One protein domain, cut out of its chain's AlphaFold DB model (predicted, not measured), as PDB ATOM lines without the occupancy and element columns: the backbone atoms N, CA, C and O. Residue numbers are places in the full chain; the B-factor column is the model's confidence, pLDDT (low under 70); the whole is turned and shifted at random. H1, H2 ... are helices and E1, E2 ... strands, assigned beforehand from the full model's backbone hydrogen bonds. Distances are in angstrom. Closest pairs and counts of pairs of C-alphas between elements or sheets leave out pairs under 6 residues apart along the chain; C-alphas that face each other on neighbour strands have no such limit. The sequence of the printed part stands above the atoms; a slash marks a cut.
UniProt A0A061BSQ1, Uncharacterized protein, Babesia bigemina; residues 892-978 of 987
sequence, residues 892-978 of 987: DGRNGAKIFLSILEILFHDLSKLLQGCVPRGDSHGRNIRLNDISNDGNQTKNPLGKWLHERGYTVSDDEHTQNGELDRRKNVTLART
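This is residues 892 to 978 of the 987 residues of an uncharacterized protein of Babesia bigemina (UniProt A0A061BSQ1). A long helix, H1, sticks out with residues 892 to 909 as an arm from a small body of loops, which holds short helix H2 and hairpin E1 and E2. The 87 printed residues, mostly helix by class, hold H1, E1, E2, H2 and H3 in order. The whole is loose, radius of gyration of the C-alphas 15.7 A, spanning 57 by 28 by 20 A.

H1, residues 892 to 918, only just touches H2, residues 944 to 951, with 3 pairs of C-alphas within 8 A, through residues 914 to 917 alone; the closest C-alphas, Gly 917 and Leu 945, are 7.6 A apart. E1, residues 932 to 934, and E2, residues 940 to 942, are an antiparallel hairpin; N 933 and O 941, 2.8 A apart, are within hydrogen-bond range. H3, residues 975 to 978, is apart from H2. Every O i to N i+4 pair is within range in H1 and H2; H3 is too short for one.

H1 runs 38.1 A from C-alpha 892 at (108.256, 55.393, 283.205) to C-alpha 918 at (105.398, 89.018, 265.615); H3 ends with C-alpha 978 at (114.173, 86.254, 266.799).

The printed part has no cut. Links H1 to E1 and H2 to H3 are long. Residues 938 and 973 to 978 are under pLDDT 70.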
ATOM      1  N   ASP A 892     108.149  54.010 282.735       70.75
ATOM      2  CA  ASP A 892     108.256  55.393 283.205       70.75
ATOM      3  C   ASP A 892     108.922  56.306 282.171       70.75
ATOM      4  O   ASP A 892     108.423  57.400 281.923       70.75
ATOM      5  N   GLY A 893     109.980  55.850 281.489       77.50
ATOM      6  CA  GLY A 893     110.621  56.582 280.394       77.50
ATOM      7  C   GLY A 893     109.685  56.814 279.204       77.50
ATOM      8  O   GLY A 893     109.655  57.904 278.634       77.50
ATOM      9  N   ARG A 894     108.844  55.831 278.859       77.62
ATOM     10  CA  ARG A 894     107.808  55.945 277.821       77.62
ATOM     11  C   ARG A 894     106.720  56.935 278.234       77.62
ATOM     12  O   ARG A 894     106.276  57.724 277.402       77.62
ATOM     13  N   ASN A 895     106.291  56.915 279.494       72.44
ATOM     14  CA  ASN A 895     105.319  57.876 280.017       72.44
ATOM     15  C   ASN A 895     105.906  59.296 280.087       72.44
ATOM     16  O   ASN A 895     105.244  60.236 279.656       72.44
ATOM     17  N   GLY A 896     107.159  59.446 280.520       75.75
ATOM     18  CA  GLY A 896     107.901  60.707 280.484       75.75
ATOM     19  C   GLY A 896     108.038  61.268 279.068       75.75
ATOM     20  O   GLY A 896     107.777  62.447 278.850       75.75
ATOM     21  N   ALA A 897     108.349  60.422 278.081       79.06
ATOM     22  CA  ALA A 897     108.423  60.824 276.676       79.06
ATOM     23  C   ALA A 897     107.057  61.264 276.121       79.06
ATOM     24  O   ALA A 897     106.977  62.245 275.387       79.06
ATOM     25  N   LYS A 898     105.964  60.588 276.505       73.94
ATOM     26  CA  LYS A 898     104.597  61.008 276.150       73.94
ATOM     27  C   LYS A 898     104.237  62.365 276.754       73.94
ATOM     28  O   LYS A 898     103.694  63.202 276.044       73.94
ATOM     29  N   ILE A 899     104.566  62.588 278.029       76.19
ATOM     30  CA  ILE A 899     104.367  63.884 278.697       76.19
ATOM     31  C   ILE A 899     105.151  64.972 277.962       76.19
ATOM     32  O   ILE A 899     104.591  66.016 277.640       76.19
ATOM     33  N   PHE A 900     106.421  64.706 277.648       80.38
ATOM     34  CA  PHE A 900     107.257  65.629 276.890       80.38
ATOM     35  C   PHE A 900     106.643  65.966 275.526       80.38
ATOM     36  O   PHE A 900     106.565  67.140 275.190       80.38
ATOM     37  N   LEU A 901     106.132  64.981 274.777       78.00
ATOM     38  CA  LEU A 901     105.456  65.217 273.494       78.00
ATOM     39  C   LEU A 901     104.184  66.067 273.638       78.00
ATOM     40  O   LEU A 901     103.968  66.962 272.826       78.00
ATOM     41  N   SER A 902     103.376  65.845 274.681       75.38
ATOM     42  CA  SER A 902     102.199  66.683 274.958       75.38
ATOM     43  C   SER A 902     102.582  68.124 275.307       75.38
ATOM     44  O   SER A 902     101.938  69.061 274.843       75.38
ATOM     45  N   ILE A 903     103.645  68.319 276.094       79.69
ATOM     46  CA  ILE A 903     104.178  69.657 276.393       79.69
ATOM     47  C   ILE A 903     104.733  70.304 275.118       79.69
ATOM     48  O   ILE A 903     104.485  71.482 274.880       79.69
ATOM     49  N   LEU A 904     105.445  69.543 274.282       80.62
ATOM     50  CA  LEU A 904     106.036  70.022 273.034       80.62
ATOM     51  C   LEU A 904     104.968  70.528 272.056       80.62
ATOM     52  O   LEU A 904     105.174  71.559 271.429       80.62
ATOM     53  N   GLU A 905     103.826  69.845 271.951       77.94
ATOM     54  CA  GLU A 905     102.698  70.276 271.115       77.94
ATOM     55  C   GLU A 905     102.103  71.606 271.602       77.94
ATOM     56  O   GLU A 905     101.914  72.528 270.805       77.94
ATOM     57  N   ILE A 906     101.877  71.736 272.916       77.31
ATOM     58  CA  ILE A 906     101.380  72.975 273.533       77.31
ATOM     59  C   ILE A 906     102.372  74.117 273.287       77.31
ATOM     60  O   ILE A 906     101.984  75.177 272.795       77.31
ATOM     61  N   LEU A 907     103.661  73.886 273.560       79.12
ATOM     62  CA  LEU A 907     104.722  74.866 273.334       79.12
ATOM     63  C   LEU A 907     104.835  75.246 271.858       79.12
ATOM     64  O   LEU A 907     104.952  76.427 271.547       79.12
ATOM     65  N   PHE A 908     104.779  74.279 270.942       79.12
ATOM     66  CA  PHE A 908     104.851  74.535 269.508       79.12
ATOM     67  C   PHE A 908     103.677  75.391 269.036       79.12
ATOM     68  O   PHE A 908     103.892  76.375 268.331       79.12
ATOM     69  N   HIS A 909     102.449  75.059 269.440       78.31
ATOM     70  CA  HIS A 909     101.254  75.834 269.098       78.31
ATOM     71  C   HIS A 909     101.338  77.265 269.628       78.31
ATOM     72  O   HIS A 909     101.078  78.230 268.906       78.31
ATOM     73  N   ASP A 910     101.749  77.407 270.882       79.94
ATOM     74  CA  ASP A 910     101.842  78.690 271.559       79.94
ATOM     75  C   ASP A 910     102.949  79.570 270.974       79.94
ATOM     76  O   ASP A 910     102.692  80.724 270.620       79.94
ATOM     77  N   LEU A 911     104.149  79.024 270.781       79.31
ATOM     78  CA  LEU A 911     105.261  79.728 270.144       79.31
ATOM     79  C   LEU A 911     104.969  80.033 268.669       79.31
ATOM     80  O   LEU A 911     105.364  81.092 268.188       79.31
ATOM     81  N   SER A 912     104.227  79.174 267.963       79.88
ATOM     82  CA  SER A 912     103.778  79.444 266.589       79.88
ATOM     83  C   SER A 912     102.792  80.608 266.531       79.88
ATOM     84  O   SER A 912     102.917  81.464 265.656       79.88
ATOM     85  N   LYS A 913     101.842  80.692 267.472       79.56
ATOM     86  CA  LYS A 913     100.940  81.849 267.596       79.56
ATOM     87  C   LYS A 913     101.699  83.130 267.920       79.56
ATOM     88  O   LYS A 913     101.435  84.158 267.301       79.56
ATOM     89  N   LEU A 914     102.655  83.067 268.848       81.62
ATOM     90  CA  LEU A 914     103.514  84.207 269.166       81.62
ATOM     91  C   LEU A 914     104.303  84.655 267.927       81.62
ATOM     92  O   LEU A 914     104.335  85.842 267.607       81.62
ATOM     93  N   LEU A 915     104.879  83.706 267.185       78.12
ATOM     94  CA  LEU A 915     105.600  83.978 265.945       78.12
ATOM     95  C   LEU A 915     104.695  84.651 264.903       78.12
ATOM     96  O   LEU A 915     105.093  85.665 264.336       78.12
ATOM     97  N   GLN A 916     103.474  84.145 264.688       79.00
ATOM     98  CA  GLN A 916     102.483  84.757 263.791       79.00
ATOM     99  C   GLN A 916     102.102  86.185 264.218       79.00
ATOM    100  O   GLN A 916     101.954  87.058 263.366       79.00
ATOM    101  N   GLY A 917     101.987  86.456 265.518       78.38
ATOM    102  CA  GLY A 917     101.753  87.814 266.018       78.38
ATOM    103  C   GLY A 917     102.934  88.757 265.761       78.38
ATOM    104  O   GLY A 917     102.739  89.951 265.542       78.38
ATOM    105  N   CYS A 918     104.166  88.235 265.747       78.56
ATOM    106  CA  CYS A 918     105.398  89.018 265.615       78.56
ATOM    107  C   CYS A 918     105.950  89.135 264.178       78.56
ATOM    108  O   CYS A 918     106.951  89.840 263.983       78.56
ATOM    109  N   VAL A 919     105.348  88.490 263.168       79.19
ATOM    110  CA  VAL A 919     105.729  88.669 261.748       79.19
ATOM    111  C   VAL A 919     105.372  90.062 261.218       79.19
ATOM    112  O   VAL A 919     104.489  90.712 261.772       79.19
ATOM    113  N   PRO A 920     106.018  90.562 260.144       74.75
ATOM    114  CA  PRO A 920     105.586  91.801 259.497       74.75
ATOM    115  C   PRO A 920     104.089  91.743 259.142       74.75
ATOM    116  O   PRO A 920     103.663  90.813 258.461       74.75
ATOM    117  N   ARG A 921     103.308  92.742 259.588       72.00
ATOM    118  CA  ARG A 921     101.821  92.815 259.555       72.00
ATOM    119  C   ARG A 921     101.063  91.986 260.611       72.00
ATOM    120  O   ARG A 921      99.836  92.005 260.597       72.00
ATOM    121  N   GLY A 922     101.754  91.310 261.527       75.44
ATOM    122  CA  GLY A 922     101.155  90.697 262.716       75.44
ATOM    123  C   GLY A 922     100.735  91.741 263.757       75.44
ATOM    124  O   GLY A 922     101.298  92.836 263.825       75.44
ATOM    125  N   ASP A 923      99.736  91.412 264.574       80.50
ATOM    126  CA  ASP A 923      99.121  92.320 265.554       80.50
ATOM    127  C   ASP A 923     100.063  92.751 266.693       80.50
ATOM    128  O   ASP A 923      99.860  93.810 267.291       80.50
ATOM    129  N   SER A 924     101.105  91.963 266.947       80.75
ATOM    130  CA  SER A 924     102.092  92.109 268.019       80.75
ATOM    131  C   SER A 924     103.450  92.601 267.496       80.75
ATOM    132  O   SER A 924     104.381  92.812 268.275       80.75
ATOM    133  N   HIS A 925     103.592  92.796 266.180       80.19
ATOM    134  CA  HIS A 925     104.846  93.183 265.543       80.19
ATOM    135  C   HIS A 925     105.298  94.581 265.969       80.19
ATOM    136  O   HIS A 925     104.580  95.563 265.789       80.19
ATOM    137  N   GLY A 926     106.510  94.681 266.521       72.88
ATOM    138  CA  GLY A 926     107.095  95.962 266.927       72.88
ATOM    139  C   GLY A 926     106.474  96.585 268.182       72.88
ATOM    140  O   GLY A 926     106.950  97.633 268.616       72.88
ATOM    141  N   ARG A 927     105.473  95.936 268.798       81.88
ATOM    142  CA  ARG A 927     104.853  96.402 270.041       81.88
ATOM    143  C   ARG A 927     105.738  96.138 271.254       81.88
ATOM    144  O   ARG A 927     106.436  95.129 271.340       81.88
ATOM    145  N   ASN A 928     105.665  97.056 272.204       84.38
ATOM    146  CA  ASN A 928     106.342  96.978 273.489       84.38
ATOM    147  C   ASN A 928     105.662  95.970 274.434       84.38
ATOM    148  O   ASN A 928     104.448  95.786 274.361       84.38
ATOM    149  N   ILE A 929     106.431  95.317 275.312       84.94
ATOM    150  CA  ILE A 929     105.947  94.276 276.240       84.94
ATOM    151  C   ILE A 929     105.239  94.919 277.448       84.94
ATOM    152  O   ILE A 929     105.813  95.076 278.518       84.94
ATOM    153  N   ARG A 930     103.981  95.320 277.272       86.44
ATOM    154  CA  ARG A 930     103.120  95.936 278.303       86.44
ATOM    155  C   ARG A 930     101.694  95.430 278.150       86.44
ATOM    156  O   ARG A 930     101.345  95.022 277.051       86.44
ATOM    157  N   LEU A 931     100.879  95.437 279.201       86.19
ATOM    158  CA  LEU A 931      99.498  94.936 279.147       86.19
ATOM    159  C   LEU A 931      98.580  95.832 278.314       86.19
ATOM    160  O   LEU A 931      97.743  95.323 277.564       86.19
ATOM    161  N   ASN A 932      98.762  97.150 278.411       86.38
ATOM    162  CA  ASN A 932      97.931  98.131 277.724       86.38
ATOM    163  C   ASN A 932      98.778  99.154 276.947       86.38
ATOM    164  O   ASN A 932      99.794  99.650 277.433       86.38
ATOM    165  N   ASP A 933      98.345  99.477 275.728       82.25
ATOM    166  CA  ASP A 933      98.800 100.622 274.941       82.25
ATOM    167  C   ASP A 933      97.852 101.810 275.199       82.25
ATOM    168  O   ASP A 933      96.629 101.646 275.150       82.25
ATOM    169  N   ILE A 934      98.399 103.002 275.456       79.19
ATOM    170  CA  ILE A 934      97.628 104.236 275.679       79.19
ATOM    171  C   ILE A 934      97.557 105.012 274.357       79.19
ATOM    172  O   ILE A 934      98.584 105.243 273.720       79.19
ATOM    173  N   SER A 935      96.353 105.382 273.910       73.25
ATOM    174  CA  SER A 935      96.180 106.247 272.736       73.25
ATOM    175  C   SER A 935      96.454 107.716 273.077       73.25
ATOM    176  O   SER A 935      96.408 108.111 274.240       73.25
ATOM    177  N   ASN A 936      96.663 108.558 272.060       70.12
ATOM    178  CA  ASN A 936      96.861 110.006 272.246       70.12
ATOM    179  C   ASN A 936      95.690 110.698 272.980       70.12
ATOM    180  O   ASN A 936      95.886 111.760 273.562       70.12
ATOM    181  N   ASP A 937      94.507 110.075 272.990       72.00
ATOM    182  CA  ASP A 937      93.296 110.563 273.660       72.00
ATOM    183  C   ASP A 937      93.158 110.035 275.105       72.00
ATOM    184  O   ASP A 937      92.130 110.233 275.748       72.00
ATOM    185  N   GLY A 938      94.169 109.321 275.620       69.44
ATOM    186  CA  GLY A 938      94.205 108.769 276.980       69.44
ATOM    187  C   GLY A 938      93.473 107.433 277.166       69.44
ATOM    188  O   GLY A 938      93.448 106.906 278.278       69.44
ATOM    189  N   ASN A 939      92.903 106.848 276.107       76.62
ATOM    190  CA  ASN A 939      92.205 105.562 276.188       76.62
ATOM    191  C   ASN A 939      93.186 104.381 276.189       76.62
ATOM    192  O   ASN A 939      94.079 104.293 275.345       76.62
ATOM    193  N   GLN A 940      92.977 103.433 277.106       81.19
ATOM    194  CA  GLN A 940      93.755 102.197 277.188       81.19
ATOM    195  C   GLN A 940      93.186 101.122 276.257       81.19
ATOM    196  O   GLN A 940      92.007 100.771 276.317       81.19
ATOM    197  N   THR A 941      94.047 100.551 275.419       81.56
ATOM    198  CA  THR A 941      93.737  99.393 274.576       81.56
ATOM    199  C   THR A 941      94.654  98.238 274.947       81.56
ATOM    200  O   THR A 941      95.840  98.442 275.186       81.56
ATOM    201  N   LYS A 942      94.131  97.008 275.015       83.44
ATOM    202  CA  LYS A 942      94.969  95.855 275.368       83.44
ATOM    203  C   LYS A 942      96.030  95.628 274.298       83.44
ATOM    204  O   LYS A 942      95.707  95.460 273.123       83.44
ATOM    205  N   ASN A 943      97.279  95.566 274.729       86.19
ATOM    206  CA  ASN A 943      98.405  95.241 273.877       86.19
ATOM    207  C   ASN A 943      98.429  93.712 273.657       86.19
ATOM    208  O   ASN A 943      98.519  92.956 274.631       86.19
ATOM    209  N   PRO A 944      98.331  93.232 272.402       84.56
ATOM    210  CA  PRO A 944      98.262  91.801 272.103       84.56
ATOM    211  C   PRO A 944      99.465  90.997 272.614       84.56
ATOM    212  O   PRO A 944      99.283  89.892 273.127       84.56
ATOM    213  N   LEU A 945     100.673  91.570 272.558       85.25
ATOM    214  CA  LEU A 945     101.905  90.915 273.000       85.25
ATOM    215  C   LEU A 945     101.941  90.753 274.525       85.25
ATOM    216  O   LEU A 945     102.229  89.668 275.030       85.25
ATOM    217  N   GLY A 946     101.630  91.821 275.265       84.56
ATOM    218  CA  GLY A 946     101.588  91.760 276.725       84.56
ATOM    219  C   GLY A 946     100.445  90.901 277.245       84.56
ATOM    220  O   GLY A 946     100.644  90.134 278.183       84.56
ATOM    221  N   LYS A 947      99.275  90.948 276.594       85.69
ATOM    222  CA  LYS A 947      98.155  90.049 276.898       85.69
ATOM    223  C   LYS A 947      98.561  88.581 276.742       85.69
ATOM    224  O   LYS A 947      98.306  87.796 277.647       85.69
ATOM    225  N   TRP A 948      99.213  88.220 275.636       85.94
ATOM    226  CA  TRP A 948      99.650  86.843 275.387       85.94
ATOM    227  C   TRP A 948     100.653  86.353 276.443       85.94
ATOM    228  O   TRP A 948     100.516  85.245 276.956       85.94
ATOM    229  N   LEU A 949     101.635  87.183 276.815       84.25
ATOM    230  CA  LEU A 949     102.623  86.844 277.848       84.25
ATOM    231  C   LEU A 949     101.971  86.701 279.231       84.25
ATOM    232  O   LEU A 949     102.275  85.761 279.965       84.25
ATOM    233  N   HIS A 950     101.026  87.581 279.553       83.56
ATOM    234  CA  HIS A 950     100.266  87.516 280.796       83.56
ATOM    235  C   HIS A 950      99.390  86.260 280.887       83.56
ATOM    236  O   HIS A 950      99.388  85.576 281.907       83.56
ATOM    237  N   GLU A 951      98.720  85.882 279.793       81.31
ATOM    238  CA  GLU A 951      97.944  84.634 279.695       81.31
ATOM    239  C   GLU A 951      98.811  83.367 279.830       81.31
ATOM    240  O   GLU A 951      98.281  82.276 280.044       81.31
ATOM    241  N   ARG A 952     100.143  83.497 279.739       79.12
ATOM    242  CA  ARG A 952     101.122  82.413 279.939       79.12
ATOM    243  C   ARG A 952     101.880  82.496 281.259       79.12
ATOM    244  O   ARG A 952     102.832  81.747 281.458       79.12
ATOM    245  N   GLY A 953     101.415  83.344 282.175       76.44
ATOM    246  CA  GLY A 953     101.895  83.398 283.554       76.44
ATOM    247  C   GLY A 953     103.076  84.334 283.789       76.44
ATOM    248  O   GLY A 953     103.590  84.350 284.903       76.44
ATOM    249  N   TYR A 954     103.495  85.125 282.796       80.06
ATOM    250  CA  TYR A 954     104.474  86.188 283.024       80.06
ATOM    251  C   TYR A 954     103.808  87.407 283.665       80.06
ATOM    252  O   TYR A 954     102.730  87.840 283.243       80.06
ATOM    253  N   THR A 955     104.479  88.026 284.636       83.31
ATOM    254  CA  THR A 955     104.023  89.318 285.159       83.31
ATOM    255  C   THR A 955     104.470  90.425 284.204       83.31
ATOM    256  O   THR A 955     105.660  90.715 284.081       83.31
ATOM    257  N   VAL A 956     103.525  91.039 283.493       85.56
ATOM    258  CA  VAL A 956     103.786  92.090 282.497       85.56
ATOM    259  C   VAL A 956     103.392  93.441 283.082       85.56
ATOM    260  O   VAL A 956     102.360  93.534 283.737       85.56
ATOM    261  N   SER A 957     104.195  94.478 282.845       87.88
ATOM    262  CA  SER A 957     103.894  95.826 283.336       87.88
ATOM    263  C   SER A 957     102.600  96.393 282.737       87.88
ATOM    264  O   SER A 957     102.291  96.126 281.571       87.88
ATOM    265  N   ASP A 958     101.864  97.194 283.511       84.88
ATOM    266  CA  ASP A 958     100.501  97.624 283.156       84.88
ATOM    267  C   ASP A 958     100.438  98.523 281.907       84.88
ATOM    268  O   ASP A 958      99.544  98.350 281.070       84.88
ATOM    269  N   ASP A 959     101.389  99.452 281.746       83.81
ATOM    270  CA  ASP A 959     101.416 100.446 280.660       83.81
ATOM    271  C   ASP A 959     102.839 100.973 280.329       83.81
ATOM    272  O   ASP A 959     103.849 100.390 280.720       83.81
ATOM    273  N   GLU A 960     102.959 102.059 279.546       81.38
ATOM    274  CA  GLU A 960     104.256 102.688 279.211       81.38
ATOM    275  C   GLU A 960     104.968 103.369 280.376       81.38
ATOM    276  O   GLU A 960     106.186 103.580 280.318       81.38
ATOM    277  N   HIS A 961     104.238 103.777 281.401       82.00
ATOM    278  CA  HIS A 961     104.741 104.654 282.447       82.00
ATOM    279  C   HIS A 961     105.108 103.871 283.714       82.00
ATOM    280  O   HIS A 961     105.947 104.330 284.488       82.00
ATOM    281  N   THR A 962     104.588 102.653 283.870       81.69
ATOM    282  CA  THR A 962     104.760 101.795 285.050       81.69
ATOM    283  C   THR A 962     105.678 100.594 284.769       81.69
ATOM    284  O   THR A 962     105.543  99.933 283.751       81.69
ATOM    285  N   GLN A 963     106.655 100.300 285.647       84.88
ATOM    286  CA  GLN A 963     107.409  99.026 285.634       84.88
ATOM    287  C   GLN A 963     107.071  98.206 286.874       84.88
ATOM    288  O   GLN A 963     107.830  98.193 287.841       84.88
ATOM    289  N   ASN A 964     105.922  97.554 286.851       84.50
ATOM    290  CA  ASN A 964     105.452  96.688 287.929       84.50
ATOM    291  C   ASN A 964     105.431  95.200 287.546       84.50
ATOM    292  O   ASN A 964     105.051  94.375 288.371       84.50
ATOM    293  N   GLY A 965     105.866  94.857 286.329       82.25
ATOM    294  CA  GLY A 965     106.070  93.483 285.884       82.25
ATOM    295  C   GLY A 965     107.531  93.029 285.885       82.25
ATOM    296  O   GLY A 965     108.466  93.822 285.993       82.25
ATOM    297  N   GLU A 966     107.708  91.720 285.722       81.06
ATOM    298  CA  GLU A 966     108.997  91.034 285.571       81.06
ATOM    299  C   GLU A 966     109.642  91.317 284.204       81.06
ATOM    300  O   GLU A 966     110.866  91.299 284.070       81.06
ATOM    301  N   LEU A 967     108.823  91.577 283.177       80.00
ATOM    302  CA  LEU A 967     109.278  91.836 281.811       80.00
ATOM    303  C   LEU A 967     109.471  93.335 281.551       80.00
ATOM    304  O   LEU A 967     108.627  94.161 281.893       80.00
ATOM    305  N   ASP A 968     110.578  93.698 280.895       80.56
ATOM    306  CA  ASP A 968     110.891  95.105 280.635       80.56
ATOM    307  C   ASP A 968     109.984  95.712 279.555       80.56
ATOM    308  O   ASP A 968     110.152  95.444 278.362       80.56
ATOM    309  N   ARG A 969     109.092  96.623 279.970       80.31
ATOM    310  CA  ARG A 969     108.129  97.317 279.097       80.31
ATOM    311  C   ARG A 969     108.725  98.043 277.897       80.31
ATOM    312  O   ARG A 969     108.033  98.330 276.924       80.31
ATOM    313  N   ARG A 970     110.012  98.391 277.944       76.56
ATOM    314  CA  ARG A 970     110.695  99.101 276.848       76.56
ATOM    315  C   ARG A 970     111.161  98.166 275.734       76.56
ATOM    316  O   ARG A 970     111.579  98.642 274.680       76.56
ATOM    317  N   LYS A 971     111.124  96.853 275.955       80.50
ATOM    318  CA  LYS A 971     111.509  95.853 274.957       80.50
ATOM    319  C   LYS A 971     110.329  95.548 274.041       80.50
ATOM    320  O   LYS A 971     109.181  95.562 274.470       80.50
ATOM    321  N   ASN A 972     110.635  95.260 272.782       75.38
ATOM    322  CA  ASN A 972     109.692  94.795 271.772       75.38
ATOM    323  C   ASN A 972     110.245  93.553 271.063       75.38
ATOM    324  O   ASN A 972     111.441  93.254 271.147       75.38
ATOM    325  N   VAL A 973     109.365  92.833 270.365       68.50
ATOM    326  CA  VAL A 973     109.722  91.635 269.596       68.50
ATOM    327  C   VAL A 973     109.502  91.909 268.107       68.50
ATOM    328  O   VAL A 973     108.395  92.217 267.667       68.50
ATOM    329  N   THR A 974     110.574  91.814 267.316       60.75
ATOM    330  CA  THR A 974     110.546  91.916 265.847       60.75
ATOM    331  C   THR A 974     111.290  90.739 265.220       60.75
ATOM    332  O   THR A 974     112.229  90.194 265.809       60.75
ATOM    333  N   LEU A 975     110.873  90.331 264.015       53.19
ATOM    334  CA  LEU A 975     111.354  89.091 263.395       53.19
ATOM    335  C   LEU A 975     112.874  89.075 263.117       53.19
ATOM    336  O   LEU A 975     113.505  88.026 263.147       53.19
ATOM    337  N   ALA A 976     113.490  90.246 262.924       50.34
ATOM    338  CA  ALA A 976     114.936  90.372 262.716       50.34
ATOM    339  C   ALA A 976     115.776  90.069 263.977       50.34
ATOM    340  O   ALA A 976     116.975  89.839 263.874       50.34
ATOM    341  N   ARG A 977     115.162  90.063 265.170       50.31
ATOM    342  CA  ARG A 977     115.822  89.720 266.444       50.31
ATOM    343  C   ARG A 977     115.572  88.284 266.903       50.31
ATOM    344  O   ARG A 977     116.299  87.795 267.762       50.31
ATOM    345  N   THR A 978     114.578  87.597 266.346       49.91
ATOM    346  CA  THR A 978     114.173  86.254 266.799       49.91
ATOM    347  C   THR A 978     115.014  85.125 266.206       49.91
ATOM    348  O   THR A 978     115.050  84.051 266.793       49.91
TER     349      THR A 978